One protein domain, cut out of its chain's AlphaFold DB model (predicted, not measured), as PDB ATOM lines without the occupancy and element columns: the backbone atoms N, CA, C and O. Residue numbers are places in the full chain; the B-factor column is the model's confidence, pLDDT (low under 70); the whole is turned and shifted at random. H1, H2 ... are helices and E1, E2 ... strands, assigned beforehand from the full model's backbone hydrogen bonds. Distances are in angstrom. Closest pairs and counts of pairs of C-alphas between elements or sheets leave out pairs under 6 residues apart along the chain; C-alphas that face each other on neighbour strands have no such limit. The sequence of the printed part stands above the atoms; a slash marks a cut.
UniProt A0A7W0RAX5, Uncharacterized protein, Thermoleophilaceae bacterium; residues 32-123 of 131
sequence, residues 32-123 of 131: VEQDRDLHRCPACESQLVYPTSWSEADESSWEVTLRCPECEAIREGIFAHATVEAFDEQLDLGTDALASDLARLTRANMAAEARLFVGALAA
ATOM      1  N   VAL A  32     -14.656  40.735  21.868       53.03
ATOM      2  CA  VAL A  32     -13.262  40.369  21.594       53.03
ATOM      3  C   VAL A  32     -12.412  41.359  22.378       53.03
ATOM      4  O   VAL A  32     -12.397  42.557  22.071       53.03
ATOM      5  N   GLU A  33     -11.809  40.893  23.466       60.47
ATOM      6  CA  GLU A  33     -10.956  41.744  24.280       60.47
ATOM      7  C   GLU A  33      -9.708  42.063  23.453       60.47
ATOM      8  O   GLU A  33      -9.217  41.212  22.715       60.47
ATOM      9  N   GLN A  34      -9.246  43.319  23.483       57.56
ATOM     10  CA  GLN A  34      -8.124  43.724  22.634       57.56
ATOM     11  C   GLN A  34      -6.921  42.809  22.884       57.56
ATOM     12  O   GLN A  34      -6.542  42.642  24.044       57.56
ATOM     13  N   ASP A  35      -6.336  42.289  21.797       63.00
ATOM     14  CA  ASP A  35      -5.108  41.480  21.735       63.00
ATOM     15  C   ASP A  35      -3.924  42.197  22.394       63.00
ATOM     16  O   ASP A  35      -3.050  42.782  21.754       63.00
ATOM     17  N   ARG A  36      -3.923  42.210  23.719       66.31
ATOM     18  CA  ARG A  36      -2.781  42.590  24.536       66.31
ATOM     19  C   ARG A  36      -1.999  41.327  24.841       66.31
ATOM     20  O   ARG A  36      -2.594  40.263  24.985       66.31
ATOM     21  N   ASP A  37      -0.691  41.481  25.010       86.38
ATOM     22  CA  ASP A  37       0.219  40.437  25.481       86.38
ATOM     23  C   ASP A  37      -0.404  39.609  26.615       86.38
ATOM     24  O   ASP A  37      -0.487  40.058  27.764       86.38
ATOM     25  N   LEU A  38      -0.864  38.394  26.293       93.88
ATOM     26  CA  LEU A  38      -1.636  37.579  27.235       93.88
ATOM     27  C   LEU A  38      -0.798  37.173  28.452       93.88
ATOM     28  O   LEU A  38      -1.331  37.096  29.560       93.88
ATOM     29  N   HIS A  39       0.515  37.043  28.253       94.06
ATOM     30  CA  HIS A  39       1.509  36.753  29.280       94.06
ATOM     31  C   HIS A  39       1.695  37.884  30.306       94.06
ATOM     32  O   HIS A  39       2.271  37.647  31.366       94.06
ATOM     33  N   ARG A  40       1.192  39.105  30.051       95.19
ATOM     34  CA  ARG A  40       1.331  40.255  30.961       95.19
ATOM     35  C   ARG A  40       0.077  40.499  31.789       95.19
ATOM     36  O   ARG A  40      -1.032  40.673  31.273       95.19
ATOM     37  N   CYS A  41       0.270  40.591  33.101       94.81
ATOM     38  CA  CYS A  41      -0.790  40.950  34.027       94.81
ATOM     39  C   CYS A  41      -1.101  42.452  33.922       94.81
ATOM     40  O   CYS A  41      -0.209  43.271  34.143       94.81
ATOM     41  N   PRO A  42      -2.359  42.855  33.681       91.12
ATOM     42  CA  PRO A  42      -2.723  44.270  33.616       91.12
ATOM     43  C   PRO A  42      -2.727  44.968  34.988       91.12
ATOM     44  O   PRO A  42      -2.799  46.191  35.035       91.12
ATOM     45  N   ALA A  43      -2.688  44.214  36.093       94.12
ATOM     46  CA  ALA A  43      -2.756  44.755  37.451       94.12
ATOM     47  C   ALA A  43      -1.378  44.964  38.099       94.12
ATOM     48  O   ALA A  43      -1.191  45.940  38.818       94.12
ATOM     49  N   CYS A  44      -0.428  44.049  37.874       96.62
ATOM     50  CA  CYS A  44       0.897  44.079  38.512       96.62
ATOM     51  C   CYS A  44       2.069  43.970  37.524       96.62
ATOM     52  O   CYS A  44       3.211  43.855  37.956       96.62
ATOM     53  N   GLU A  45       1.798  43.955  36.215       95.44
ATOM     54  CA  GLU A  45       2.797  43.872  35.134       95.44
ATOM     55  C   GLU A  45       3.658  42.595  35.112       95.44
ATOM     56  O   GLU A  45       4.538  42.454  34.260       95.44
ATOM     57  N   SER A  46       3.375  41.628  35.990       94.75
ATOM     58  CA  SER A  46       4.014  40.311  35.976       94.75
ATOM     59  C   SER A  46       3.862  39.637  34.610       94.75
ATOM     60  O   SER A  46       2.779  39.655  34.023       94.75
ATOM     61  N   GLN A  47       4.945  39.022  34.131       94.06
ATOM     62  CA  GLN A  47       5.004  38.265  32.872       94.06
ATOM     63  C   GLN A  47       4.721  36.766  33.065       94.06
ATOM     64  O   GLN A  47       4.889  35.976  32.146       94.06
ATOM     65  N   LEU A  48       4.327  36.363  34.277       94.06
ATOM     66  CA  LEU A  48       4.095  34.967  34.653       94.06
ATOM     67  C   LEU A  48       2.612  34.585  34.585       94.06
ATOM     68  O   LEU A  48       2.183  33.647  35.256       94.06
ATOM     69  N   VAL A  49       1.794  35.350  33.855       96.00
ATOM     70  CA  VAL A  49       0.376  35.012  33.692       96.00
ATOM     71  C   VAL A  49       0.277  33.670  32.989       96.00
ATOM     72  O   VAL A  49       0.877  33.472  31.938       96.00
ATOM     73  N   TYR A  50      -0.506  32.770  33.572       95.88
ATOM     74  CA  TYR A  50      -0.694  31.430  33.049       95.88
ATOM     75  C   TYR A  50      -2.187  31.129  32.881       95.88
ATOM     76  O   TYR A  50      -3.033  31.701  33.579       95.88
ATOM     77  N   PRO A  51      -2.535  30.235  31.956       97.06
ATOM     78  CA  PRO A  51      -3.909  29.843  31.714       97.06
ATOM     79  C   PRO A  51      -4.372  28.749  32.672       97.06
ATOM     80  O   PRO A  51      -3.651  27.804  32.988       97.06
ATOM     81  N   THR A  52      -5.616  28.869  33.122       97.88
ATOM     82  CA  THR A  52      -6.305  27.863  33.939       97.88
ATOM     83  C   THR A  52      -7.351  27.090  33.143       97.88
ATOM     84  O   THR A  52      -7.726  25.991  33.545       97.88
ATOM     85  N   SER A  53      -7.834  27.643  32.027       96.88
ATOM     86  CA  SER A  53      -8.718  26.953  31.084       96.88
ATOM     87  C   SER A  53      -8.591  27.544  29.684       96.88
ATOM     88  O   SER A  53      -8.290  28.729  29.537       96.88
ATOM     89  N   TRP A  54      -8.870  26.721  28.676       95.31
ATOM     90  CA  TRP A  54      -8.817  27.082  27.265       95.31
ATOM     91  C   TRP A  54      -9.793  26.178  26.515       95.31
ATOM     92  O   TRP A  54      -9.797  24.963  26.732       95.31
ATOM     93  N   SER A  55     -10.610  26.752  25.646       94.44
ATOM     94  CA  SER A  55     -11.511  26.007  24.772       94.44
ATOM     95  C   SER A  55     -11.736  26.762  23.473       94.44
ATOM     96  O   SER A  55     -11.741  27.990  23.455       94.44
ATOM     97  N   GLU A  56     -11.947  26.025  22.389       93.56
ATOM     98  CA  GLU A  56     -12.314  26.603  21.098       93.56
ATOM     99  C   GLU A  56     -13.678  27.304  21.219       93.56
ATOM    100  O   GLU A  56     -14.659  26.700  21.662       93.56
ATOM    101  N   ALA A  57     -13.725  28.593  20.874       90.12
ATOM    102  CA  ALA A  57     -14.954  29.385  20.880       90.12
ATOM    103  C   ALA A  57     -15.610  29.396  19.488       90.12
ATOM    104  O   ALA A  57     -16.829  29.247  19.374       90.12
ATOM    105  N   ASP A  58     -14.795  29.531  18.438       89.00
ATOM    106  CA  ASP A  58     -15.147  29.345  17.027       89.00
ATOM    107  C   ASP A  58     -13.911  28.913  16.211       89.00
ATOM    108  O   ASP A  58     -12.841  28.708  16.776       89.00
ATOM    109  N   GLU A  59     -14.038  28.815  14.882       87.31
ATOM    110  CA  GLU A  59     -12.968  28.360  13.969       87.31
ATOM    111  C   GLU A  59     -11.658  29.174  14.047       87.31
ATOM    112  O   GLU A  59     -10.636  28.750  13.508       87.31
ATOM    113  N   SER A  60     -11.672  30.367  14.650       87.75
ATOM    114  CA  SER A  60     -10.524  31.282  14.674       87.75
ATOM    115  C   SER A  60     -10.260  31.927  16.034       87.75
ATOM    116  O   SER A  60      -9.397  32.805  16.136       87.75
ATOM    117  N   SER A  61     -10.978  31.513  17.078       90.19
ATOM    118  CA  SER A  61     -10.888  32.124  18.399       90.19
ATOM    119  C   SER A  61     -11.029  31.122  19.539       90.19
ATOM    120  O   SER A  61     -11.640  30.059  19.425       90.19
ATOM    121  N   TRP A  62     -10.439  31.493  20.669       94.38
ATOM    122  CA  TRP A  62     -10.353  30.675  21.867       94.38
ATOM    123  C   TRP A  62     -10.905  31.438  23.057       94.38
ATOM    124  O   TRP A  62     -10.537  32.587  23.293       94.38
ATOM    125  N   GLU A  63     -11.749  30.779  23.838       95.12
ATOM    126  CA  GLU A  63     -12.118  31.227  25.172       95.12
ATOM    127  C   GLU A  63     -11.037  30.777  26.157       95.12
ATOM    128  O   GLU A  63     -10.771  29.582  26.298       95.12
ATOM    129  N   VAL A  64     -10.391  31.733  26.823       95.75
ATOM    130  CA  VAL A  64      -9.263  31.472  27.724       95.75
ATOM    131  C   VAL A  64      -9.495  32.157  29.065       95.75
ATOM    132  O   VAL A  64      -9.816  33.346  29.124       95.75
ATOM    133  N   THR A  65      -9.269  31.410  30.148       96.69
ATOM    134  CA  THR A  65      -9.184  31.949  31.511       96.69
ATOM    135  C   THR A  65      -7.731  31.977  31.947       96.69
ATOM    136  O   THR A  65      -7.035  30.965  31.894       96.69
ATOM    137  N   LEU A  66      -7.286  33.134  32.415       96.56
ATOM    138  CA  LEU A  66      -5.918  33.429  32.809       96.56
ATOM    139  C   LEU A  66      -5.864  33.824  34.278       96.56
ATOM    140  O   LEU A  66      -6.748  34.528  34.767       96.56
ATOM    141  N   ARG A  67      -4.790  33.434  34.963       97.75
ATOM    142  CA  ARG A  67      -4.502  33.806  36.348       97.75
ATOM    143  C   ARG A  67      -3.084  34.351  36.462       97.75
ATOM    144  O   ARG A  67      -2.131  33.779  35.940       97.75
ATOM    145  N   CYS A  68      -2.935  35.458  37.180       97.50
ATOM    146  CA  CYS A  68      -1.623  35.937  37.599       97.50
ATOM    147  C   CYS A  68      -1.192  35.215  38.887       97.50
ATOM    148  O   CYS A  68      -1.961  35.221  39.846       97.50
ATOM    149  N   PRO A  69       0.015  34.634  38.969       95.94
ATOM    150  CA  PRO A  69       0.487  33.996  40.196       95.94
ATOM    151  C   PRO A  69       0.906  35.008  41.272       95.94
ATOM    152  O   PRO A  69       0.939  34.651  42.441       95.94
ATOM    153  N   GLU A  70       1.205  36.256  40.893       97.38
ATOM    154  CA  GLU A  70       1.722  37.277  41.814       97.38
ATOM    155  C   GLU A  70       0.601  38.014  42.560       97.38
ATOM    156  O   GLU A  70       0.630  38.145  43.778       97.38
ATOM    157  N   CYS A  71      -0.411  38.501  41.834       97.81
ATOM    158  CA  CYS A  71      -1.522  39.258  42.423       97.81
ATOM    159  C   CYS A  71      -2.865  38.520  42.385       97.81
ATOM    160  O   CYS A  71      -3.891  39.102  42.729       97.81
ATOM    161  N   GLU A  72      -2.871  37.273  41.912       97.94
ATOM    162  CA  GLU A  72      -4.049  36.400  41.803       97.94
ATOM    163  C   GLU A  72      -5.191  36.914  40.915       97.94
ATOM    164  O   GLU A  72      -6.244  36.280  40.847       97.94
ATOM    165  N   ALA A  73      -4.990  38.016  40.188       96.38
ATOM    166  CA  ALA A  73      -5.984  38.541  39.264       96.38
ATOM    167  C   ALA A  73      -6.351  37.496  38.201       96.38
ATOM    168  O   ALA A  73      -5.469  36.860  37.612       96.38
ATOM    169  N   ILE A  74      -7.655  37.360  37.947       96.06
ATOM    170  CA  ILE A  74      -8.221  36.468  36.934       96.06
ATOM    171  C   ILE A  74      -8.719  37.314  35.761       96.06
ATOM    172  O   ILE A  74      -9.388  38.327  35.969       96.06
ATOM    173  N   ARG A  75      -8.396  36.894  34.535       92.25
ATOM    174  CA  ARG A  75      -8.889  37.489  33.288       92.25
ATOM    175  C   ARG A  75      -9.480  36.393  32.416       92.25
ATOM    176  O   ARG A  75      -8.802  35.415  32.134       92.25
ATOM    177  N   GLU A  76     -10.714  36.574  31.977       93.75
ATOM    178  CA  GLU A  76     -11.407  35.648  31.083       93.75
ATOM    179  C   GLU A  76     -11.819  36.404  29.823       93.75
ATOM    180  O   GLU A  76     -12.374  37.500  29.922       93.75
ATOM    181  N   GLY A  77     -11.555  35.833  28.651       91.38
ATOM    182  CA  GLY A  77     -11.842  36.498  27.383       91.38
ATOM    183  C   GLY A  77     -11.835  35.549  26.194       91.38
ATOM    184  O   GLY A  77     -11.420  34.396  26.307       91.38
ATOM    185  N   ILE A  78     -12.320  36.052  25.057       92.56
ATOM    186  CA  ILE A  78     -12.198  35.390  23.756       92.56
ATOM    187  C   ILE A  78     -11.084  36.090  22.984       92.56
ATOM    188  O   ILE A  78     -11.143  37.307  22.787       92.56
ATOM    189  N   PHE A  79     -10.093  35.319  22.552       91.25
ATOM    190  CA  PHE A  79      -8.885  35.806  21.891       91.25
ATOM    191  C   PHE A  79      -8.722  35.156  20.522       91.25
ATOM    192  O   PHE A  79      -9.129  34.012  20.315       91.25
ATOM    193  N   ALA A  80      -8.121  35.882  19.582       92.12
ATOM    194  CA  ALA A  80      -7.827  35.338  18.264       92.12
ATOM    195  C   ALA A  80      -6.802  34.197  18.364       92.12
ATOM    196  O   ALA A  80      -5.899  34.228  19.202       92.12
ATOM    197  N   HIS A  81      -6.904  33.211  17.469       91.94
ATOM    198  CA  HIS A  81      -5.984  32.073  17.423       91.94
ATOM    199  C   HIS A  81      -4.511  32.510  17.360       91.94
ATOM    200  O   HIS A  81      -3.702  32.015  18.133       91.94
ATOM    201  N   ALA A  82      -4.179  33.508  16.533       91.50
ATOM    202  CA  ALA A  82      -2.811  34.028  16.428       91.50
ATOM    203  C   ALA A  82      -2.251  34.552  17.766       91.50
ATOM    204  O   ALA A  82      -1.060  34.420  18.037       91.50
ATOM    205  N   THR A  83      -3.101  35.125  18.615       93.06
ATOM    206  CA  THR A  83      -2.718  35.651  19.933       93.06
ATOM    207  C   THR A  83      -2.497  34.535  20.937       93.06
ATOM    208  O   THR A  83      -1.595  34.622  21.768       93.06
ATOM    209  N   VAL A  84      -3.312  33.483  20.863       93.69
ATOM    210  CA  VAL A  84      -3.184  32.292  21.712       93.69
ATOM    211  C   VAL A  84      -1.914  31.524  21.353       93.69
ATOM    212  O   VAL A  84      -1.179  31.155  22.258       93.69
ATOM    213  N   GLU A  85      -1.597  31.381  20.063       94.00
ATOM    214  CA  GLU A  85      -0.336  30.785  19.589       94.00
ATOM    215  C   GLU A  85       0.885  31.584  20.061       94.00
ATOM    216  O   GLU A  85       1.829  31.029  20.616       94.00
ATOM    217  N   ALA A  86       0.852  32.914  19.916       93.38
ATOM    218  CA  ALA A  86       1.922  33.768  20.429       93.38
ATOM    219  C   ALA A  86       2.060  33.662  21.957       93.38
ATOM    220  O   ALA A  86       3.155  33.798  22.497       93.38
ATOM    221  N   PHE A  87       0.954  33.442  22.671       95.25
ATOM    222  CA  PHE A  87       0.982  33.230  24.110       95.25
ATOM    223  C   PHE A  87       1.564  31.866  24.489       95.25
ATOM    224  O   PHE A  87       2.360  31.817  25.423       95.25
ATOM    225  N   ASP A  88       1.230  30.803  23.760       95.44
ATOM    226  CA  ASP A  88       1.797  29.463  23.946       95.44
ATOM    227  C   ASP A  88       3.327  29.481  23.801       95.44
ATOM    228  O   ASP A  88       4.043  29.036  24.698       95.44
ATOM    229  N   GLU A  89       3.844  30.169  22.775       96.06
ATOM    230  CA  GLU A  89       5.289  30.368  22.600       96.06
ATOM    231  C   GLU A  89       5.930  31.071  23.814       96.06
ATOM    232  O   GLU A  89       7.020  30.704  24.256       96.06
ATOM    233  N   GLN A  90       5.256  32.062  24.412       95.81
ATOM    234  CA  GLN A  90       5.758  32.710  25.632       95.81
ATOM    235  C   GLN A  90       5.748  31.776  26.852       95.81
ATOM    236  O   GLN A  90       6.634  31.890  27.704       95.81
ATOM    237  N   LEU A  91       4.776  30.866  26.959       95.81
ATOM    238  CA  LEU A  91       4.715  29.887  28.048       95.81
ATOM    239  C   LEU A  91       5.841  28.854  27.940       95.81
ATOM    240  O   LEU A  91       6.457  28.522  28.958       95.81
ATOM    241  N   ASP A  92       6.158  28.409  26.727       96.50
ATOM    242  CA  ASP A  92       7.291  27.520  26.465       96.50
ATOM    243  C   ASP A  92       8.618  28.194  26.825       96.50
ATOM    244  O   ASP A  92       9.396  27.663  27.623       96.50
ATOM    245  N   LEU A  93       8.838  29.425  26.346       95.50
ATOM    246  CA  LEU A  93      10.027  30.213  26.690       95.50
ATOM    247  C   LEU A  93      10.169  30.416  28.206       95.50
ATOM    248  O   LEU A  93      11.268  30.309  28.758       95.50
ATOM    249  N   GLY A  94       9.060  30.702  28.895       93.69
ATOM    250  CA  GLY A  94       9.031  30.839  30.349       93.69
ATOM    251  C   GLY A  94       9.376  29.534  31.070       93.69
ATOM    252  O   GLY A  94      10.156  29.539  32.025       93.69
ATOM    253  N   THR A  95       8.844  28.408  30.593       94.75
ATOM    254  CA  THR A  95       9.105  27.076  31.153       94.75
ATOM    255  C   THR A  95      10.573  26.686  30.999       94.75
ATOM    256  O   THR A  95      11.195  26.245  31.970       94.75
ATOM    257  N   ASP A  96      11.160  26.926  29.827       97.06
ATOM    258  CA  ASP A  96      12.575  26.665  29.557       97.06
ATOM    259  C   ASP A  96      13.497  27.508  30.446       97.06
ATOM    260  O   ASP A  96      14.476  27.000  31.010       97.06
ATOM    261  N   ALA A  97      13.170  28.791  30.630       95.62
ATOM    262  CA  ALA A  97      13.911  29.671  31.527       95.62
ATOM    263  C   ALA A  97      13.872  29.157  32.977       95.62
ATOM    264  O   ALA A  97      14.924  29.019  33.613       95.62
ATOM    265  N   LEU A  98      12.684  28.795  33.478       93.81
ATOM    266  CA  LEU A  98      12.510  28.251  34.828       93.81
ATOM    267  C   LEU A  98      13.249  26.921  35.018       93.81
ATOM    268  O   LEU A  98      13.914  26.724  36.039       93.81
ATOM    269  N   ALA A  99      13.182  26.016  34.039       96.69
ATOM    270  CA  ALA A  99      13.878  24.734  34.083       96.69
ATOM    271  C   ALA A  99      15.405  24.912  34.100       96.69
ATOM    272  O   ALA A  99      16.110  24.258  34.878       96.69
ATOM    273  N   SER A 100      15.923  25.830  33.280       97.81
ATOM    274  CA  SER A 100      17.347  26.169  33.234       97.81
ATOM    275  C   SER A 100      17.844  26.735  34.567       97.81
ATOM    276  O   SER A 100      18.872  26.286  35.097       97.81
ATOM    277  N   ASP A 101      17.091  27.663  35.161       97.56
ATOM    278  CA  ASP A 101      17.434  28.253  36.454       97.56
ATOM    279  C   ASP A 101      17.370  27.236  37.594       97.56
ATOM    280  O   ASP A 101      18.304  27.162  38.401       97.56
ATOM    281  N   LEU A 102      16.336  26.391  37.625       97.94
ATOM    282  CA  LEU A 102      16.237  25.300  38.589       97.94
ATOM    283  C   LEU A 102      17.437  24.354  38.468       97.94
ATOM    284  O   LEU A 102      18.076  24.034  39.469       97.94
ATOM    285  N   ALA A 103      17.807  23.947  37.252       97.88
ATOM    286  CA  ALA A 103      18.956  23.074  37.034       97.88
ATOM    287  C   ALA A 103      20.268  23.720  37.514       97.88
ATOM    288  O   ALA A 103      21.131  23.048  38.087       97.88
ATOM    289  N   ARG A 104      20.428  25.031  37.305       98.25
ATOM    290  CA  ARG A 104      21.588  25.793  37.781       98.25
ATOM    291  C   ARG A 104      21.647  25.840  39.308       98.25
ATOM    292  O   ARG A 104      22.715  25.582  39.866       98.25
ATOM    293  N   LEU A 105      20.530  26.133  39.971       98.31
ATOM    294  CA  LEU A 105      20.439  26.175  41.433       98.31
ATOM    295  C   LEU A 105      20.674  24.795  42.053       98.31
ATOM    296  O   LEU A 105      21.484  24.674  42.968       98.31
ATOM    297  N   THR A 106      20.067  23.746  41.499       98.06
ATOM    298  CA  THR A 106      20.275  22.364  41.950       98.06
ATOM    299  C   THR A 106      21.747  21.970  41.874       98.06
ATOM    300  O   THR A 106      22.291  21.446  42.843       98.06
ATOM    301  N   ARG A 107      22.445  22.284  40.771       98.00
ATOM    302  CA  ARG A 107      23.891  22.022  40.668       98.00
ATOM    303  C   ARG A 107      24.698  22.778  41.724       98.00
ATOM    304  O   ARG A 107      25.629  22.209  42.290       98.00
ATOM    305  N   ALA A 108      24.363  24.040  41.984       97.88
ATOM    306  CA  ALA A 108      25.047  24.838  42.998       97.88
ATOM    307  C   ALA A 108      24.829  24.277  44.414       97.88
ATOM    308  O   ALA A 108      25.797  24.155  45.167       97.88
ATOM    309  N   ASN A 109      23.597  23.876  44.739       98.00
ATOM    310  CA  ASN A 109      23.246  23.272  46.023       98.00
ATOM    311  C   ASN A 109      23.967  21.937  46.224       98.00
ATOM    312  O   ASN A 109      24.674  21.776  47.213       98.00
ATOM    313  N   MET A 110      23.900  21.030  45.244       97.81
ATOM    314  CA  MET A 110      24.592  19.737  45.312       97.81
ATOM    315  C   MET A 110      26.110  19.903  45.459       97.81
ATOM    316  O   MET A 110      26.752  19.182  46.218       97.81
ATOM    317  N   ALA A 111      26.709  20.887  44.778       97.62
ATOM    318  CA  ALA A 111      28.129  21.185  44.940       97.62
ATOM    319  C   ALA A 111      28.462  21.726  46.341       97.62
ATOM    320  O   ALA A 111      29.543  21.454  46.859       97.62
ATOM    321  N   ALA A 112      27.569  22.507  46.954       97.44
ATOM    322  CA  ALA A 112      27.738  22.973  48.326       97.44
ATOM    323  C   ALA A 112      27.602  21.821  49.333       97.44
ATOM    324  O   ALA A 112      28.471  21.671  50.192       97.44
ATOM    325  N   GLU A 113      26.592  20.967  49.176       97.00
ATOM    326  CA  GLU A 113      26.388  19.772  50.004       97.00
ATOM    327  C   GLU A 113      27.579  18.812  49.917       97.00
ATOM    328  O   GLU A 113      28.112  18.401  50.947       97.00
ATOM    329  N   ALA A 114      28.085  18.538  48.712       96.75
ATOM    330  CA  ALA A 114      29.268  17.700  48.527       96.75
ATOM    331  C   ALA A 114      30.502  18.263  49.255       96.75
ATOM    332  O   ALA A 114      31.271  17.504  49.842       96.75
ATOM    333  N   ARG A 115      30.696  19.591  49.266       97.19
ATOM    334  CA  ARG A 115      31.805  20.221  50.007       97.19
ATOM    335  C   ARG A 115      31.646  20.067  51.517       97.19
ATOM    336  O   ARG A 115      32.640  19.806  52.188       97.19
ATOM    337  N   LEU A 116      30.430  20.219  52.040       95.44
ATOM    338  CA  LEU A 116      30.149  19.994  53.462       95.44
ATOM    339  C   LEU A 116      30.415  18.537  53.843       95.44
ATOM    340  O   LEU A 116      31.102  18.283  54.828       95.44
ATOM    341  N   PHE A 117      29.955  17.598  53.018       93.94
ATOM    342  CA  PHE A 117      30.173  16.171  53.228       93.94
ATOM    343  C   PHE A 117      31.662  15.805  53.216       93.94
ATOM    344  O   PHE A 117      32.142  15.142  54.128       93.94
ATOM    345  N   VAL A 118      32.430  16.303  52.238       96.44
ATOM    346  CA  VAL A 118      33.892  16.122  52.199       96.44
ATOM    347  C   VAL A 118      34.564  16.713  53.440       96.44
ATOM    348  O   VAL A 118      35.477  16.097  53.984       96.44
ATOM    349  N   GLY A 119      34.118  17.881  53.909       96.69
ATOM    350  CA  GLY A 119      34.629  18.488  55.138       96.69
ATOM    351  C   GLY A 119      34.361  17.631  56.377       96.69
ATOM    352  O   GLY A 119      35.269  17.421  57.176       96.69
ATOM    353  N   ALA A 120      33.147  17.096  56.510       95.44
ATOM    354  CA  ALA A 120      32.777  16.208  57.609       95.44
ATOM    355  C   ALA A 120      33.560  14.885  57.569       95.44
ATOM    356  O   ALA A 120      34.083  14.461  58.595       95.44
ATOM    357  N   LEU A 121      33.736  14.291  56.382       94.06
ATOM    358  CA  LEU A 121      34.599  13.121  56.191       94.06
ATOM    359  C   LEU A 121      36.051  13.406  56.593       94.06
ATOM    360  O   LEU A 121      36.666  12.611  57.294       94.06
ATOM    361  N   ALA A 122      36.608  14.544  56.169       95.62
ATOM    362  CA  ALA A 122      37.983  14.920  56.497       95.62
ATOM    363  C   ALA A 122      38.191  15.192  57.998       95.62
ATOM    364  O   ALA A 122      39.306  15.050  58.496       95.62
ATOM    365  N   ALA A 123      37.131  15.590  58.703       96.69
ATOM    366  CA  ALA A 123      37.128  15.813  60.144       96.69
ATOM    367  C   ALA A 123      36.783  14.553  60.963       96.69
ATOM    368  O   ALA A 123      36.690  14.662  62.182       96.69
TER     369      ALA A 123
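This is residues 32 to 123 of the 131 residues of an uncharacterized protein of Thermoleophilaceae bacterium (UniProt A0A7W0RAX5). A small, twisted sheet of three strands has the first part of one very long helix over one face; the rest of that helix sticks out as a free arm, residues 96 to 123, of which 96 to 122 belong to H1. The 92 printed residues run E1, E2, E3, H1, after an opening stretch, residues 32 to 49, with no named element. The sheet's order is E1, E2, E3, all antiparallel, and the class is mixed, helices and strands, in two layers, H1 on one face of the sheet. The whole is extended, with a radius of gyration of the C-alphas of 19.9 A and spans of 68 by 25 by 17 A, the arm making the length.

Look first at E1, residues 50 to 58, E2, residues 61 to 67, and E3, residues 74 to 80: they form a meander, each strand the antiparallel neighbour of the one before. In the hairpin E1 and E2, N 52 and O 65 are within hydrogen-bond range at 2.8 A; in the hairpin E2 and E3, N 66 and O 75 are at 2.8 A. E1 bends by 65 degrees at residue 53. H1, residues 81 to 122, is on the sheet at a height over the sheet of 12.6 A, over E1 and E2 and only just not over E3, where 2 of its C-alphas fall. It runs along the strands, at 22 degrees to E1 on the local plane. The closest C-alphas of E2 and H1 are those of Ser 61 and His 81, 5.0 A apart. Every O i to N i+4 pair in H1 is within hydrogen-bond range.

Find C-alpha 50 at (-0.694, 31.430, 33.049); from there E1 runs 21.7 A. E2 measures 19.1 A and E3 18.7 A. H1 runs 61.3 A from C-alpha 81 at (-5.984, 32.073, 17.423) to C-alpha 122 at (37.983, 14.920, 56.497).

The two C-alphas farthest apart, those of Glu 59 and Ala 123, are 69.3 A apart. The printed part has no cut and no long link. Confidence is low, under 70, at residues 32 to 36.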